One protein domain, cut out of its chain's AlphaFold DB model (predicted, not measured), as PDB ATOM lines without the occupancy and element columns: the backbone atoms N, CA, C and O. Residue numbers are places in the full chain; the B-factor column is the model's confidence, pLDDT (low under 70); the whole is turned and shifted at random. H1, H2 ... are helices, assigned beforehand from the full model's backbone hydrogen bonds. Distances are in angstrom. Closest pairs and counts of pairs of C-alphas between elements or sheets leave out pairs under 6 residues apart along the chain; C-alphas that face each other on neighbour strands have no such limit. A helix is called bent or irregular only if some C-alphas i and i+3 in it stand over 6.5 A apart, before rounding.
ATOM      1  N   ASP A  27       9.928 -15.995  14.482       88.88
ATOM      2  CA  ASP A  27      11.005 -16.554  15.301       88.88
ATOM      3  C   ASP A  27      12.362 -16.518  14.599       88.88
ATOM      4  O   ASP A  27      13.349 -16.138  15.223       88.88
ATOM      5  N   GLU A  28      12.412 -16.826  13.302       88.94
ATOM      6  CA  GLU A  28      13.651 -16.755  12.521       88.94
ATOM      7  C   GLU A  28      14.117 -15.301  12.321       88.94
ATOM      8  O   GLU A  28      15.302 -15.003  12.473       88.94
ATOM      9  N   VAL A  29      13.195 -14.363  12.063       90.50
ATOM     10  CA  VAL A  29      13.543 -12.931  11.995       90.50
ATOM     11  C   VAL A  29      14.054 -12.427  13.348       90.50
ATOM     12  O   VAL A  29      15.076 -11.746  13.394       90.50
ATOM     13  N   ALA A  30      13.374 -12.764  14.447       89.94
ATOM     14  CA  ALA A  30      13.776 -12.340  15.787       89.94
ATOM     15  C   ALA A  30      15.139 -12.920  16.202       89.94
ATOM     16  O   ALA A  30      15.968 -12.202  16.760       89.94
ATOM     17  N   ASP A  31      15.421 -14.182  15.872       91.50
ATOM     18  CA  ASP A  31      16.721 -14.799  16.149       91.50
ATOM     19  C   ASP A  31      17.860 -14.114  15.376       91.50
ATOM     20  O   ASP A  31      18.895 -13.776  15.957       91.50
ATOM     21  N   ASN A  32      17.644 -13.804  14.092       90.56
ATOM     22  CA  ASN A  32      18.610 -13.055  13.285       90.56
ATOM     23  C   ASN A  32      18.912 -11.676  13.893       90.56
ATOM     24  O   ASN A  32      20.081 -11.308  14.035       90.56
ATOM     25  N   ILE A  33      17.879 -10.951  14.334       89.62
ATOM     26  CA  ILE A  33      18.035  -9.676  15.051       89.62
ATOM     27  C   ILE A  33      18.871  -9.874  16.317       89.62
ATOM     28  O   ILE A  33      19.799  -9.105  16.577       89.62
ATOM     29  N   SER A  34      18.589 -10.931  17.082       90.25
ATOM     30  CA  SER A  34      19.308 -11.217  18.320       90.25
ATOM     31  C   SER A  34      20.801 -11.443  18.081       90.25
ATOM     32  O   SER A  34      21.636 -10.933  18.835       90.25
ATOM     33  N   VAL A  35      21.152 -12.160  17.008       89.06
ATOM     34  CA  VAL A  35      22.539 -12.406  16.584       89.06
ATOM     35  C   VAL A  35      23.237 -11.113  16.154       89.06
ATOM     36  O   VAL A  35      24.359 -10.848  16.597       89.06
ATOM     37  N   GLU A  36      22.591 -10.287  15.333       87.19
ATOM     38  CA  GLU A  36      23.145  -9.002  14.887       87.19
ATOM     39  C   GLU A  36      23.394  -8.058  16.073       87.19
ATOM     40  O   GLU A  36      24.460  -7.442  16.204       87.19
ATOM     41  N   HIS A  37      22.439  -7.993  16.996       84.31
ATOM     42  CA  HIS A  37      22.501  -7.117  18.156       84.31
ATOM     43  C   HIS A  37      23.396  -7.621  19.279       84.31
ATOM     44  O   HIS A  37      23.932  -6.800  20.022       84.31
ATOM     45  N   ALA A  38      23.627  -8.928  19.400       81.00
ATOM     46  CA  ALA A  38      24.582  -9.464  20.366       81.00
ATOM     47  C   ALA A  38      25.981  -8.852  20.188       81.00
ATOM     48  O   ALA A  38      26.670  -8.582  21.172       81.00
ATOM     49  N   ASN A  39      26.376  -8.573  18.943       73.19
ATOM     50  CA  ASN A  39      27.669  -7.968  18.633       73.19
ATOM     51  C   ASN A  39      27.686  -6.458  18.921       73.19
ATOM     52  O   ASN A  39      28.664  -5.944  19.462       73.19
ATOM     53  N   THR A  40      26.587  -5.763  18.623       75.12
ATOM     54  CA  THR A  40      26.472  -4.300  18.763       75.12
ATOM     55  C   THR A  40      26.196  -3.845  20.200       75.12
ATOM     56  O   THR A  40      26.728  -2.832  20.648       75.12
ATOM     57  N   PHE A  41      25.401  -4.607  20.952       68.44
ATOM     58  CA  PHE A  41      24.883  -4.241  22.275       68.44
ATOM     59  C   PHE A  41      25.464  -5.096  23.406       68.44
ATOM     60  O   PHE A  41      24.923  -5.114  24.513       68.44
ATOM     61  N   SER A  42      26.594  -5.771  23.166       59.84
ATOM     62  CA  SER A  42      27.307  -6.582  24.170       59.84
ATOM     63  C   SER A  42      27.634  -5.826  25.471       59.84
ATOM     64  O   SER A  42      27.863  -6.455  26.503       59.84
ATOM     65  N   GLN A  43      27.613  -4.487  25.450       61.72
ATOM     66  CA  GLN A  43      27.865  -3.626  26.611       61.72
ATOM     67  C   GLN A  43      26.608  -3.039  27.270       61.72
ATOM     68  O   GLN A  43      26.709  -2.375  28.302       61.72
ATOM     69  N   THR A  44      25.420  -3.288  26.724       71.75
ATOM     70  CA  THR A  44      24.176  -2.742  27.265       71.75
ATOM     71  C   THR A  44      23.679  -3.605  28.436       71.75
ATOM     72  O   THR A  44      23.316  -4.766  28.231       71.75
ATOM     73  N   PRO A  45      23.589  -3.080  29.680       81.56
ATOM     74  CA  PRO A  45      23.294  -3.901  30.863       81.56
ATOM     75  C   PRO A  45      21.923  -4.579  30.829       81.56
ATOM     76  O   PRO A  45      21.686  -5.567  31.523       81.56
ATOM     77  N   TRP A  46      20.993  -4.022  30.051       86.06
ATOM     78  CA  TRP A  46      19.611  -4.477  30.013       86.06
ATOM     79  C   TRP A  46      19.345  -5.522  28.920       86.06
ATOM     80  O   TRP A  46      18.410  -6.310  29.080       86.06
ATOM     81  N   TYR A  47      20.170  -5.574  27.872       87.81
ATOM     82  CA  TYR A  47      20.008  -6.470  26.728       87.81
ATOM     83  C   TYR A  47      20.982  -7.652  26.827       87.81
ATOM     84  O   TYR A  47      22.072  -7.533  27.392       87.81
ATOM     85  N   THR A  48      20.574  -8.828  26.363       87.38
ATOM     86  CA  THR A  48      21.429 -10.016  26.268       87.38
ATOM     87  C   THR A  48      20.888 -10.907  25.165       87.38
ATOM     88  O   THR A  48      19.675 -10.984  25.008       87.38
ATOM     89  N   ARG A  49      21.763 -11.570  24.406       84.62
ATOM     90  CA  ARG A  49      21.308 -12.534  23.401       84.62
ATOM     91  C   ARG A  49      20.447 -13.596  24.081       84.62
ATOM     92  O   ARG A  49      20.835 -14.115  25.127       84.62
ATOM     93  N   SER A  50      19.301 -13.900  23.486       83.75
ATOM     94  CA  SER A  50      18.351 -14.860  24.031       83.75
ATOM     95  C   SER A  50      18.189 -16.042  23.087       83.75
ATOM     96  O   SER A  50      17.991 -15.867  21.892       83.75
ATOM     97  N   GLU A  51      18.222 -17.254  23.634       86.25
ATOM     98  CA  GLU A  51      17.921 -18.488  22.890       86.25
ATOM     99  C   GLU A  51      16.412 -18.811  22.927       86.25
ATOM    100  O   GLU A  51      15.969 -19.873  22.492       86.25
ATOM    101  N   LEU A  52      15.594 -17.903  23.478       90.12
ATOM    102  CA  LEU A  52      14.153 -18.103  23.625       90.12
ATOM    103  C   LEU A  52      13.396 -18.055  22.295       90.12
ATOM    104  O   LEU A  52      12.265 -18.524  22.265       90.12
ATOM    105  N   HIS A  53      13.994 -17.563  21.207       88.19
ATOM    106  CA  HIS A  53      13.341 -17.458  19.894       88.19
ATOM    107  C   HIS A  53      12.847 -18.807  19.358       88.19
ATOM    108  O   HIS A  53      11.753 -18.895  18.805       88.19
ATOM    109  N   HIS A  54      13.609 -19.868  19.634       84.75
ATOM    110  CA  HIS A  54      13.279 -21.263  19.308       84.75
ATOM    111  C   HIS A  54      12.803 -22.049  20.536       84.75
ATOM    112  O   HIS A  54      12.719 -23.278  20.532       84.75
ATOM    113  N   GLY A  55      12.543 -21.334  21.630       82.94
ATOM    114  CA  GLY A  55      12.232 -21.890  22.930       82.94
ATOM    115  C   GLY A  55      10.769 -22.295  23.078       82.94
ATOM    116  O   GLY A  55       9.837 -21.687  22.545       82.94
ATOM    117  N   SER A  56      10.569 -23.318  23.896       86.00
ATOM    118  CA  SER A  56       9.268 -23.694  24.433       86.00
ATOM    119  C   SER A  56       8.808 -22.731  25.530       86.00
ATOM    120  O   SER A  56       9.609 -22.069  26.198       86.00
ATOM    121  N   MET A  57       7.506 -22.732  25.815       83.31
ATOM    122  CA  MET A  57       6.942 -22.020  26.970       83.31
ATOM    123  C   MET A  57       7.547 -22.483  28.312       83.31
ATOM    124  O   MET A  57       7.631 -21.705  29.265       83.31
ATOM    125  N   TYR A  58       8.015 -23.736  28.402       84.44
ATOM    126  CA  TYR A  58       8.760 -24.222  29.568       84.44
ATOM    127  C   TYR A  58      10.115 -23.518  29.725       84.44
ATOM    128  O   TYR A  58      10.446 -23.051  30.817       84.44
ATOM    129  N   GLN A  59      10.887 -23.409  28.639       88.75
ATOM    130  CA  GLN A  59      12.164 -22.688  28.645       88.75
ATOM    131  C   GLN A  59      11.955 -21.213  28.980       88.75
ATOM    132  O   GLN A  59      12.685 -20.683  29.816       88.75
ATOM    133  N   TRP A  60      10.904 -20.592  28.431       91.94
ATOM    134  CA  TRP A  60      10.512 -19.231  28.789       91.94
ATOM    135  C   TRP A  60      10.347 -19.069  30.300       91.94
ATOM    136  O   TRP A  60      10.980 -18.211  30.903       91.94
ATOM    137  N   ARG A  61       9.570 -19.936  30.959       89.12
ATOM    138  CA  ARG A  61       9.333 -19.841  32.411       89.12
ATOM    139  C   ARG A  61      10.596 -19.947  33.264       89.12
ATOM    140  O   ARG A  61      10.613 -19.394  34.360       89.12
ATOM    141  N   LYS A  62      11.619 -20.663  32.795       90.25
ATOM    142  CA  LYS A  62      12.895 -20.818  33.515       90.25
ATOM    143  C   LYS A  62      13.901 -19.718  33.210       90.25
ATOM    144  O   LYS A  62      14.851 -19.567  33.975       90.25
ATOM    145  N   ALA A  63      13.712 -18.990  32.117       92.19
ATOM    146  CA  ALA A  63      14.605 -17.917  31.732       92.19
ATOM    147  C   ALA A  63      14.505 -16.730  32.689       92.19
ATOM    148  O   ALA A  63      13.462 -16.448  33.291       92.19
ATOM    149  N   SER A  64      15.614 -16.012  32.814       93.50
ATOM    150  CA  SER A  64      15.665 -14.781  33.586       93.50
ATOM    151  C   SER A  64      14.810 -13.693  32.933       93.50
ATOM    152  O   SER A  64      14.623 -13.654  31.716       93.50
ATOM    153  N   TYR A  65      14.350 -12.732  33.735       94.06
ATOM    154  CA  TYR A  65      13.634 -11.564  33.213       94.06
ATOM    155  C   TYR A  65      14.435 -10.818  32.132       94.06
ATOM    156  O   TYR A  65      13.869 -10.314  31.167       94.06
ATOM    157  N   ARG A  66      15.768 -10.775  32.267       92.75
ATOM    158  CA  ARG A  66      16.655 -10.127  31.294       92.75
ATOM    159  C   ARG A  66      16.594 -10.811  29.923       92.75
ATOM    160  O   ARG A  66      16.488 -10.107  28.926       92.75
ATOM    161  N   GLU A  67      16.636 -12.141  29.881       92.94
ATOM    162  CA  GLU A  67      16.556 -12.925  28.636       92.94
ATOM    163  C   GLU A  67      15.176 -12.824  27.986       92.94
ATOM    164  O   GLU A  67      15.079 -12.661  26.770       92.94
ATOM    165  N   LYS A  68      14.108 -12.866  28.795       95.62
ATOM    166  CA  LYS A  68      12.732 -12.670  28.318       95.62
ATOM    167  C   LYS A  68      12.552 -11.292  27.694       95.62
ATOM    168  O   LYS A  68      12.032 -11.175  26.591       95.62
ATOM    169  N   ARG A  69      13.027 -10.245  28.378       95.75
ATOM    170  CA  ARG A  69      12.946  -8.865  27.888       95.75
ATOM    171  C   ARG A  69      13.716  -8.687  26.586       95.75
ATOM    172  O   ARG A  69      13.215  -8.016  25.694       95.75
ATOM    173  N   ALA A  70      14.910  -9.262  26.479       93.69
ATOM    174  CA  ALA A  70      15.679  -9.190  25.245       93.69
ATOM    175  C   ALA A  70      14.951  -9.890  24.086       93.69
ATOM    176  O   ALA A  70      14.730  -9.254  23.066       93.69
ATOM    177  N   ALA A  71      14.448 -11.112  24.300       94.56
ATOM    178  CA  ALA A  71      13.647 -11.814  23.294       94.56
ATOM    179  C   ALA A  71      12.388 -11.030  22.892       94.56
ATOM    180  O   ALA A  71      12.055 -10.935  21.717       94.56
ATOM    181  N   CYS A  72      11.685 -10.414  23.848       95.88
ATOM    182  CA  CYS A  72      10.553  -9.540  23.543       95.88
ATOM    183  C   CYS A  72      10.956  -8.327  22.692       95.88
ATOM    184  O   CYS A  72      10.202  -7.951  21.800       95.88
ATOM    185  N   ALA A  73      12.114  -7.712  22.949       94.81
ATOM    186  CA  ALA A  73      12.606  -6.598  22.140       94.81
ATOM    187  C   ALA A  73      12.961  -7.049  20.712       94.81
ATOM    188  O   ALA A  73      12.595  -6.367  19.755       94.81
ATOM    189  N   ASP A  74      13.579  -8.223  20.574       94.19
ATOM    190  CA  ASP A  74      13.892  -8.848  19.285       94.19
ATOM    191  C   ASP A  74      12.611  -9.146  18.489       94.19
ATOM    192  O   ASP A  74      12.491  -8.761  17.325       94.19
ATOM    193  N   TYR A  75      11.593  -9.726  19.136       94.88
ATOM    194  CA  TYR A  75      10.283  -9.957  18.521       94.88
ATOM    195  C   TYR A  75       9.567  -8.666  18.124       94.88
ATOM    196  O   TYR A  75       8.962  -8.615  17.056       94.88
ATOM    197  N   LEU A  76       9.614  -7.617  18.947       94.94
ATOM    198  CA  LEU A  76       9.009  -6.332  18.596       94.94
ATOM    199  C   LEU A  76       9.695  -5.714  17.377       94.94
ATOM    200  O   LEU A  76       9.019  -5.250  16.461       94.94
ATOM    201  N   MET A  77      11.024  -5.766  17.309       92.88
ATOM    202  CA  MET A  77      11.729  -5.275  16.134       92.88
ATOM    203  C   MET A  77      11.433  -6.128  14.893       92.88
ATOM    204  O   MET A  77      11.216  -5.568  13.818       92.88
ATOM    205  N   ALA A  78      11.313  -7.451  15.035       92.25
ATOM    206  CA  ALA A  78      10.875  -8.334  13.954       92.25
ATOM    207  C   ALA A  78       9.468  -7.970  13.452       92.25
ATOM    208  O   ALA A  78       9.258  -7.819  12.247       92.25
ATOM    209  N   LEU A  79       8.518  -7.737  14.364       92.62
ATOM    210  CA  LEU A  79       7.166  -7.279  14.031       92.62
ATOM    211  C   LEU A  79       7.187  -5.911  13.334       92.62
ATOM    212  O   LEU A  79       6.418  -5.694  12.397       92.62
ATOM    213  N   GLN A  80       8.067  -4.992  13.744       91.75
ATOM    214  CA  GLN A  80       8.240  -3.703  13.071       91.75
ATOM    215  C   GLN A  80       8.772  -3.884  11.646       91.75
ATOM    216  O   GLN A  80       8.219  -3.308  10.710       91.75
ATOM    217  N   MET A  81       9.806  -4.709  11.465       89.31
ATOM    218  CA  MET A  81      10.395  -5.011  10.154       89.31
ATOM    219  C   MET A  81       9.392  -5.678   9.208       89.31
ATOM    220  O   MET A  81       9.418  -5.431   8.005       89.31
ATOM    221  N   GLN A  82       8.483  -6.489   9.751       89.81
ATOM    222  CA  GLN A  82       7.398  -7.128   9.006       89.81
ATOM    223  C   GLN A  82       6.175  -6.213   8.800       89.81
ATOM    224  O   GLN A  82       5.195  -6.637   8.189       89.81
ATOM    225  N   GLY A  83       6.199  -4.969   9.292       89.00
ATOM    226  CA  GLY A  83       5.081  -4.026   9.169       89.00
ATOM    227  C   GLY A  83       3.832  -4.441   9.956       89.00
ATOM    228  O   GLY A  83       2.720  -4.038   9.616       89.00
ATOM    229  N   MET A  84       4.002  -5.273  10.985       90.25
ATOM    230  CA  MET A  84       2.914  -5.800  11.810       90.25
ATOM    231  C   MET A  84       2.606  -4.924  13.023       90.25
ATOM    232  O   MET A  84       1.535  -5.084  13.604       90.25
ATOM    233  N   LEU A  85       3.504  -4.014  13.412       91.06
ATOM    234  CA  LEU A  85       3.253  -3.088  14.516       91.06
ATOM    235  C   LEU A  85       2.383  -1.900  14.102       91.06
ATOM    236  O   LEU A  85       2.362  -1.469  12.951       91.06
ATOM    237  N   ASN A  86       1.670  -1.346  15.075       88.50
ATOM    238  CA  ASN A  86       0.906  -0.124  14.923       88.50
ATOM    239  C   ASN A  86       1.851   1.068  14.697       88.50
ATOM    240  O   ASN A  86       2.565   1.512  15.597       88.50
ATOM    241  N   ASN A  87       1.819   1.628  13.489       79.31
ATOM    242  CA  ASN A  87       2.708   2.721  13.096       79.31
ATOM    243  C   ASN A  87       2.604   3.963  13.997       79.31
ATOM    244  O   ASN A  87       3.579   4.701  14.100       79.31
ATOM    245  N   ASN A  88       1.479   4.209  14.671       80.38
ATOM    246  CA  ASN A  88       1.323   5.415  15.493       80.38
ATOM    247  C   ASN A  88       2.252   5.439  16.716       80.38
ATOM    248  O   ASN A  88       2.664   6.514  17.138       80.38
ATOM    249  N   GLU A  89       2.576   4.273  17.274       82.06
ATOM    250  CA  GLU A  89       3.363   4.158  18.507       82.06
ATOM    251  C   GLU A  89       4.807   3.713  18.235       82.06
ATOM    252  O   GLU A  89       5.730   4.131  18.930       82.06
ATOM    253  N   PHE A  90       5.020   2.926  17.176       88.88
ATOM    254  CA  PHE A  90       6.310   2.288  16.905       88.88
ATOM    255  C   PHE A  90       7.113   2.947  15.769       88.88
ATOM    256  O   PHE A  90       8.327   2.784  15.718       88.88
ATOM    257  N   SER A  91       6.503   3.764  14.896       83.19
ATOM    258  CA  SER A  91       7.205   4.333  13.719       83.19
ATOM    259  C   SER A  91       8.393   5.242  14.045       83.19
ATOM    260  O   SER A  91       9.258   5.454  13.196       83.19
ATOM    261  N   THR A  92       8.461   5.780  15.264       86.00
ATOM    262  CA  THR A  92       9.564   6.635  15.719       86.00
ATOM    263  C   THR A  92      10.698   5.851  16.383       86.00
ATOM    264  O   THR A  92      11.722   6.440  16.735       86.00
ATOM    265  N   ILE A  93      10.537   4.541  16.589       88.56
ATOM    266  CA  ILE A  93      11.532   3.693  17.246       88.56
ATOM    267  C   ILE A  93      12.549   3.217  16.208       88.56
ATOM    268  O   ILE A  93      12.283   2.338  15.390       88.56
ATOM    269  N   ALA A  94      13.740   3.810  16.258       84.62
ATOM    270  CA  ALA A  94      14.833   3.515  15.330       84.62
ATOM    271  C   ALA A  94      15.858   2.502  15.872       84.62
ATOM    272  O   ALA A  94      16.735   2.066  15.130       84.62
ATOM    273  N   SER A  95      15.795   2.158  17.160       85.31
ATOM    274  CA  SER A  95      16.764   1.270  17.806       85.31
ATOM    275  C   SER A  95      16.105   0.337  18.813       85.31
ATOM    276  O   SER A  95      15.033   0.629  19.349       85.31
ATOM    277  N   ILE A  96      16.795  -0.765  19.122       87.56
ATOM    278  CA  ILE A  96      16.317  -1.755  20.092       87.56
ATOM    279  C   ILE A  96      16.111  -1.180  21.501       87.56
ATOM    280  O   ILE A  96      15.207  -1.607  22.217       87.56
ATOM    281  N   ASP A  97      16.876  -0.151  21.880       89.31
ATOM    282  CA  ASP A  97      16.693   0.565  23.149       89.31
ATOM    283  C   ASP A  97      15.309   1.209  23.266       89.31
ATOM    284  O   ASP A  97      14.718   1.200  24.348       89.31
ATOM    285  N   GLY A  98      14.754   1.714  22.159       91.12
ATOM    286  CA  GLY A  98      13.410   2.291  22.153       91.12
ATOM    287  C   GLY A  98      12.311   1.254  22.395       91.12
ATOM    288  O   GLY A  98      11.255   1.603  22.916       91.12
ATOM    289  N   PHE A  99      12.571  -0.027  22.114       93.06
ATOM    290  CA  PHE A  99      11.627  -1.114  22.382       93.06
ATOM    291  C   PHE A  99      11.613  -1.579  23.838       93.06
ATOM    292  O   PHE A  99      10.682  -2.275  24.234       93.06
ATOM    293  N   LYS A 100      12.600  -1.203  24.661       94.12
ATOM    294  CA  LYS A 100      12.725  -1.693  26.041       94.12
ATOM    295  C   LYS A 100      11.433  -1.590  26.877       94.12
ATOM    296  O   LYS A 100      11.045  -2.620  27.427       94.12
ATOM    297  N   PRO A 101      10.756  -0.430  27.007       94.81
ATOM    298  CA  PRO A 101       9.544  -0.345  27.832       94.81
ATOM    299  C   PRO A 101       8.404  -1.227  27.298       94.81
ATOM    300  O   PRO A 101       7.687  -1.855  28.075       94.81
ATOM    301  N   PHE A 102       8.281  -1.350  25.974       95.69
ATOM    302  CA  PHE A 102       7.287  -2.212  25.333       95.69
ATOM    303  C   PHE A 102       7.589  -3.689  25.560       95.69
ATOM    304  O   PHE A 102       6.681  -4.473  25.834       95.69
ATOM    305  N   ALA A 103       8.869  -4.056  25.498       95.88
ATOM    306  CA  ALA A 103       9.339  -5.398  25.781       95.88
ATOM    307  C   ALA A 103       9.085  -5.784  27.243       95.88
ATOM    308  O   ALA A 103       8.666  -6.903  27.508       95.88
ATOM    309  N   GLU A 104       9.275  -4.869  28.196       97.25
ATOM    310  CA  GLU A 104       8.981  -5.109  29.616       97.25
ATOM    311  C   GLU A 104       7.490  -5.394  29.853       97.25
ATOM    312  O   GLU A 104       7.151  -6.383  30.503       97.25
ATOM    313  N   ALA A 105       6.595  -4.602  29.255       96.94
ATOM    314  CA  ALA A 105       5.153  -4.860  29.313       96.94
ATOM    315  C   ALA A 105       4.759  -6.180  28.622       96.94
ATOM    316  O   ALA A 105       3.890  -6.918  29.102       96.94
ATOM    317  N   LEU A 106       5.428  -6.508  27.515       96.62
ATOM    318  CA  LEU A 106       5.208  -7.749  26.783       96.62
ATOM    319  C   LEU A 106       5.621  -8.973  27.607       96.62
ATOM    320  O   LEU A 106       4.869  -9.942  27.647       96.62
ATOM    321  N   VAL A 107       6.746  -8.912  28.332       97.38
ATOM    322  CA  VAL A 107       7.169  -9.986  29.250       97.38
ATOM    323  C   VAL A 107       6.107 -10.257  30.308       97.38
ATOM    324  O   VAL A 107       5.753 -11.415  30.514       97.38
ATOM    325  N   VAL A 108       5.590  -9.207  30.953       97.19
ATOM    326  CA  VAL A 108       4.548  -9.342  31.986       97.19
ATOM    327  C   VAL A 108       3.308 -10.020  31.406       97.19
ATOM    328  O   VAL A 108       2.828 -11.003  31.962       97.19
ATOM    329  N   THR A 109       2.852  -9.561  30.241       96.44
ATOM    330  CA  THR A 109       1.653 -10.107  29.589       96.44
ATOM    331  C   THR A 109       1.838 -11.575  29.196       96.44
ATOM    332  O   THR A 109       0.946 -12.387  29.428       96.44
ATOM    333  N   VAL A 110       3.005 -11.947  28.653       94.25
ATOM    334  CA  VAL A 110       3.335 -13.346  28.335       94.25
ATOM    335  C   VAL A 110       3.383 -14.203  29.605       94.25
ATOM    336  O   VAL A 110       2.829 -15.302  29.621       94.25
ATOM    337  N   ASP A 111       4.010 -13.729  30.682       94.94
ATOM    338  CA  ASP A 111       4.089 -14.483  31.937       94.94
ATOM    339  C   ASP A 111       2.700 -14.702  32.568       94.94
ATOM    340  O   ASP A 111       2.390 -15.827  32.976       94.94
ATOM    341  N   ASP A 112       1.836 -13.683  32.571       93.19
ATOM    342  CA  ASP A 112       0.453 -13.772  33.063       93.19
ATOM    343  C   ASP A 112      -0.376 -14.772  32.252       93.19
ATOM    344  O   ASP A 112      -1.095 -15.620  32.788       93.19
ATOM    345  N   ASN A 113      -0.225 -14.715  30.935       90.38
ATOM    346  CA  ASN A 113      -0.862 -15.618  29.997       90.38
ATOM    347  C   ASN A 113      -0.479 -17.087  30.230       90.38
ATOM    348  O   ASN A 113      -1.345 -17.966  30.232       90.38
ATOM    349  N   LEU A 114       0.808 -17.358  30.454       88.38
ATOM    350  CA  LEU A 114       1.298 -18.703  30.754       88.38
ATOM    351  C   LEU A 114       0.849 -19.183  32.140       88.38
ATOM    352  O   LEU A 114       0.570 -20.374  32.318       88.38
ATOM    353  N   LEU A 115       0.750 -18.279  33.118       87.69
ATOM    354  CA  LEU A 115       0.221 -18.586  34.445       87.69
ATOM    355  C   LEU A 115      -1.261 -18.982  34.377       87.69
ATOM    356  O   LEU A 115      -1.652 -19.996  34.961       87.69
ATOM    357  N   LEU A 116      -2.065 -18.239  33.610       85.50
ATOM    358  CA  LEU A 116      -3.472 -18.554  33.378       85.50
ATOM    359  C   LEU A 116      -3.640 -19.888  32.639       85.50
ATOM    360  O   LEU A 116      -4.434 -20.724  33.065       85.50
ATOM    361  N   ALA A 117      -2.867 -20.122  31.574       81.06
ATOM    362  CA  ALA A 117      -2.915 -21.375  30.821       81.06
ATOM    363  C   ALA A 117      -2.626 -22.590  31.717       81.06
ATOM    364  O   ALA A 117      -3.342 -23.589  31.656       81.06
ATOM    365  N   LYS A 118      -1.631 -22.483  32.608       79.25
ATOM    366  CA  LYS A 118      -1.323 -23.524  33.598       79.25
ATOM    367  C   LYS A 118      -2.488 -23.766  34.562       79.25
ATOM    368  O   LYS A 118      -2.820 -24.917  34.837       79.25
ATOM    369  N   ALA A 119      -3.097 -22.697  35.076       81.88
ATOM    370  CA  ALA A 119      -4.214 -22.793  36.011       81.88
ATOM    371  C   ALA A 119      -5.461 -23.426  35.370       81.88
ATOM    372  O   ALA A 119      -6.149 -24.210  36.015       81.88
ATOM    373  N   LEU A 120      -5.740 -23.109  34.102       77.38
ATOM    374  CA  LEU A 120      -6.903 -23.626  33.375       77.38
ATOM    375  C   LEU A 120      -6.726 -25.073  32.916       77.38
ATOM    376  O   LEU A 120      -7.681 -25.845  32.932       77.38
ATOM    377  N   ALA A 121      -5.521 -25.444  32.488       70.00
ATOM    378  CA  ALA A 121      -5.292 -26.764  31.925       70.00
ATOM    379  C   ALA A 121      -5.168 -27.860  32.998       70.00
ATOM    380  O   ALA A 121      -5.312 -29.032  32.665       70.00
ATOM    381  N   ASN A 122      -4.903 -27.519  34.270       62.72
ATOM    382  CA  ASN A 122      -4.532 -28.487  35.318       62.72
ATOM    383  C   ASN A 122      -3.430 -29.471  34.861       62.72
ATOM    384  O   ASN A 122      -3.306 -30.572  35.394       62.72
ATOM    385  N   THR A 123      -2.652 -29.099  33.843       56.62
ATOM    386  CA  THR A 123      -1.644 -29.953  33.228       56.62
ATOM    387  C   THR A 123      -0.275 -29.664  33.816       56.62
ATOM    388  O   THR A 123       0.064 -28.537  34.188       56.62
ATOM    389  N   GLU A 124       0.533 -30.717  33.892       57.41
ATOM    390  CA  GLU A 124       1.955 -30.599  34.179       57.41
ATOM    391  C   GLU A 124       2.673 -29.840  33.051       57.41
ATOM    392  O   GLU A 124       2.191 -29.745  31.918       57.41
ATOM    393  N   ASP A 125       3.864 -29.320  33.358       59.78
ATOM    394  CA  ASP A 125       4.701 -28.504  32.464       59.78
ATOM    395  C   ASP A 125       5.010 -29.175  31.095       59.78
ATOM    396  O   ASP A 125       5.506 -28.519  30.179       59.78
ATOM    397  N   THR A 126       4.683 -30.458  30.915       55.53
ATOM    398  CA  THR A 126       4.855 -31.250  29.689       55.53
ATOM    399  C   THR A 126       4.031 -30.739  28.502       55.53
ATOM    400  O   THR A 126       4.550 -30.732  27.387       55.53
ATOM    401  N   ALA A 127       2.816 -30.214  28.700       55.53
ATOM    402  CA  ALA A 127       2.008 -29.649  27.603       55.53
ATOM    403  C   ALA A 127       2.611 -28.354  27.014       55.53
ATOM    404  O   ALA A 127       2.386 -28.014  25.852       55.53
ATOM    405  N   LEU A 128       3.430 -27.656  27.807       57.91
ATOM    406  CA  LEU A 128       4.084 -26.393  27.454       57.91
ATOM    407  C   LEU A 128       5.405 -26.595  26.691       57.91
ATOM    408  O   LEU A 128       6.008 -25.625  26.237       57.91
ATOM    409  N   THR A 129       5.867 -27.841  26.535       59.12
ATOM    410  CA  THR A 129       7.132 -28.150  25.842       59.12
ATOM    411  C   THR A 129       7.006 -28.150  24.318       59.12
ATOM    412  O   THR A 129       8.002 -27.940  23.636       59.12
ATOM    413  N   GLN A 130       5.797 -28.333  23.776       55.91
ATOM    414  CA  GLN A 130       5.562 -28.399  22.325       55.91
ATOM    415  C   GLN A 130       5.157 -27.060  21.695       55.91
ATOM    416  O   GLN A 130       5.146 -26.933  20.472       55.91
ATOM    417  N   GLN A 131       4.801 -26.061  22.506       65.06
ATOM    418  CA  GLN A 131       4.345 -24.769  22.004       65.06
ATOM    419  C   GLN A 131       5.505 -23.777  21.916       65.06
ATOM    420  O   GLN A 131       6.168 -23.488  22.914       65.06
ATOM    421  N   VAL A 132       5.716 -23.254  20.707       78.19
ATOM    422  CA  VAL A 132       6.716 -22.222  20.407       78.19
ATOM    423  C   VAL A 132       6.265 -20.896  21.006       78.19
ATOM    424  O   VAL A 132       5.123 -20.470  20.799       78.19
ATOM    425  N   ILE A 133       7.168 -20.225  21.718       86.62
ATOM    426  CA  ILE A 133       6.850 -18.984  22.425       86.62
ATOM    427  C   ILE A 133       6.429 -17.837  21.493       86.62
ATOM    428  O   ILE A 133       5.627 -16.997  21.891       86.62
ATOM    429  N   ALA A 134       6.876 -17.839  20.233       86.88
ATOM    430  CA  ALA A 134       6.532 -16.824  19.233       86.88
ATOM    431  C   ALA A 134       5.015 -16.603  19.089       86.88
ATOM    432  O   ALA A 134       4.557 -15.467  18.970       86.88
ATOM    433  N   LYS A 135       4.212 -17.677  19.153       87.38
ATOM    434  CA  LYS A 135       2.742 -17.580  19.078       87.38
ATOM    435  C   LYS A 135       2.157 -16.832  20.271       87.38
ATOM    436  O   LYS A 135       1.219 -16.055  20.119       87.38
ATOM    437  N   GLU A 136       2.711 -17.075  21.448       90.25
ATOM    438  CA  GLU A 136       2.269 -16.439  22.682       90.25
ATOM    439  C   GLU A 136       2.711 -14.977  22.743       90.25
ATOM    440  O   GLU A 136       1.920 -14.111  23.099       90.25
ATOM    441  N   VAL A 137       3.930 -14.681  22.289       91.94
ATOM    442  CA  VAL A 137       4.412 -13.306  22.114       91.94
ATOM    443  C   VAL A 137       3.504 -12.528  21.165       91.94
ATOM    444  O   VAL A 137       3.093 -11.414  21.485       91.94
ATOM    445  N   LEU A 138       3.127 -13.123  20.032       91.19
ATOM    446  CA  LEU A 138       2.210 -12.503  19.079       91.19
ATOM    447  C   LEU A 138       0.826 -12.254  19.703       91.19
ATOM    448  O   LEU A 138       0.255 -11.175  19.539       91.19
ATOM    449  N   ARG A 139       0.299 -13.219  20.468       90.56
ATOM    450  CA  ARG A 139      -0.971 -13.061  21.188       90.56
ATOM    451  C   ARG A 139      -0.909 -11.935  22.222       90.56
ATOM    452  O   ARG A 139      -1.821 -11.110  22.266       90.56
ATOM    453  N   ALA A 140       0.155 -11.884  23.019       93.69
ATOM    454  CA  ALA A 140       0.374 -10.852  24.026       93.69
ATOM    455  C   ALA A 140       0.531  -9.457  23.396       93.69
ATOM    456  O   ALA A 140      -0.081  -8.498  23.862       93.69
ATOM    457  N   ALA A 141       1.256  -9.346  22.279       93.31
ATOM    458  CA  ALA A 141       1.358  -8.103  21.516       93.31
ATOM    459  C   ALA A 141      -0.017  -7.629  21.005       93.31
ATOM    460  O   ALA A 141      -0.311  -6.436  21.031       93.31
ATOM    461  N   GLY A 142      -0.888  -8.558  20.598       92.44
ATOM    462  CA  GLY A 142      -2.275  -8.256  20.241       92.44
ATOM    463  C   GLY A 142      -3.101  -7.728  21.420       92.44
ATOM    464  O   GLY A 142      -3.810  -6.738  21.270       92.44
ATOM    465  N   GLN A 143      -2.977  -8.337  22.604       93.69
ATOM    466  CA  GLN A 143      -3.666  -7.881  23.824       93.69
ATOM    467  C   GLN A 143      -3.229  -6.481  24.268       93.69
ATOM    468  O   GLN A 143      -4.046  -5.721  24.783       93.69
ATOM    469  N   LEU A 144      -1.959  -6.140  24.043       93.38
ATOM    470  CA  LEU A 144      -1.404  -4.816  24.327       93.38
ATOM    471  C   LEU A 144      -1.744  -3.772  23.251       93.38
ATOM    472  O   LEU A 144      -1.422  -2.601  23.421       93.38
ATOM    473  N   GLY A 145      -2.394  -4.167  22.150       92.19
ATOM    474  CA  GLY A 145      -2.730  -3.260  21.050       92.19
ATOM    475  C   GLY A 145      -1.531  -2.855  20.187       92.19
ATOM    476  O   GLY A 145      -1.621  -1.894  19.425       92.19
TER     477      GLY A 145
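This is residues 27 to 145 of the 160 residues of an uncharacterized protein of Salinimonas sediminis (UniProt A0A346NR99). The long helix H6 runs along the longest axis, and H4 crosses its first half steeply, lying in the middle between H6 and H1. H8 crosses H6 farther along, short H2 fits among H1, H4 and H8, H3 and H7 pack together toward the last part of H6, and H5 lies off by itself. The end of H6, residues 119 to 121, sticks out with residues 122 to 124. The printed part has 119 residues with eight named helices, H1 to H8 in chain order, and no named strand: all helix, with mostly crossed packing. It is compact, with a radius of gyration of the C-alphas of 13.9 A and spans of 42 by 30 by 22 A.

H6, residues 96 to 121, has a kink of 42 degrees near residue 103 and is irregular, C-alphas 98 and 101 being 7.4 A apart. With residues 96 to 107 alone it touches H4, residues 65 to 81, the hub; their closest C-alphas, of Cys 72 and Ala 103, are 4.9 A apart, at a steep tilt of 69 degrees, only just short of perpendicular, opposite ways. H8, residues 133 to 143, touches H6 about perpendicular at 79 degrees, closest at the C-alphas of Thr 109 and Ala 140, 5.8 A. H4 and H8 only just touch, with 3 pairs of C-alphas within 8 A, the closest those of Cys 72 and Val 137, 7.3 A. H1, residues 27 to 40, touches H4, closest at the C-alphas of Ala 30 and Asp 74, 4.9 A. H2, residues 51 to 54, touches H1, H4 and H8; its closest C-alphas to H1 are those of His 53 and Asp 27, 5.2 A. H3, residues 57 to 62, touches H7, residues 125 to 129, closest at the C-alphas of Met 57 and Leu 128, 5.2 A. H5, residues 87 to 90, touches no helix. Every O i to N i+4 pair is within hydrogen-bond range in H3, H4 and H8; H1 has 8 of 10, H6 19 of 22 and H7 0 of 1, with 2 of 2 O i to N i+3 pairs, while H2 and H5 are too short for an i+4 pair.

H6 spans 35.1 A from C-alpha 96 at (16.317, -1.755, 20.092) to C-alpha 121 at (-5.292, -26.764, 31.925). H4 spans 24.2 A, H1 20.0 A and H8 15.4 A. H1 begins at C-alpha 27 (11.005, -16.554, 15.301), and H8 ends at C-alpha 143 (-3.666, -7.881, 23.824).

The two C-alphas farthest apart, those of Thr 40 and Asn 122, are 42.7 A apart. The printed part has no cut and no long link. Residues 41 to 43 and 122 to 131 have pLDDT under 70.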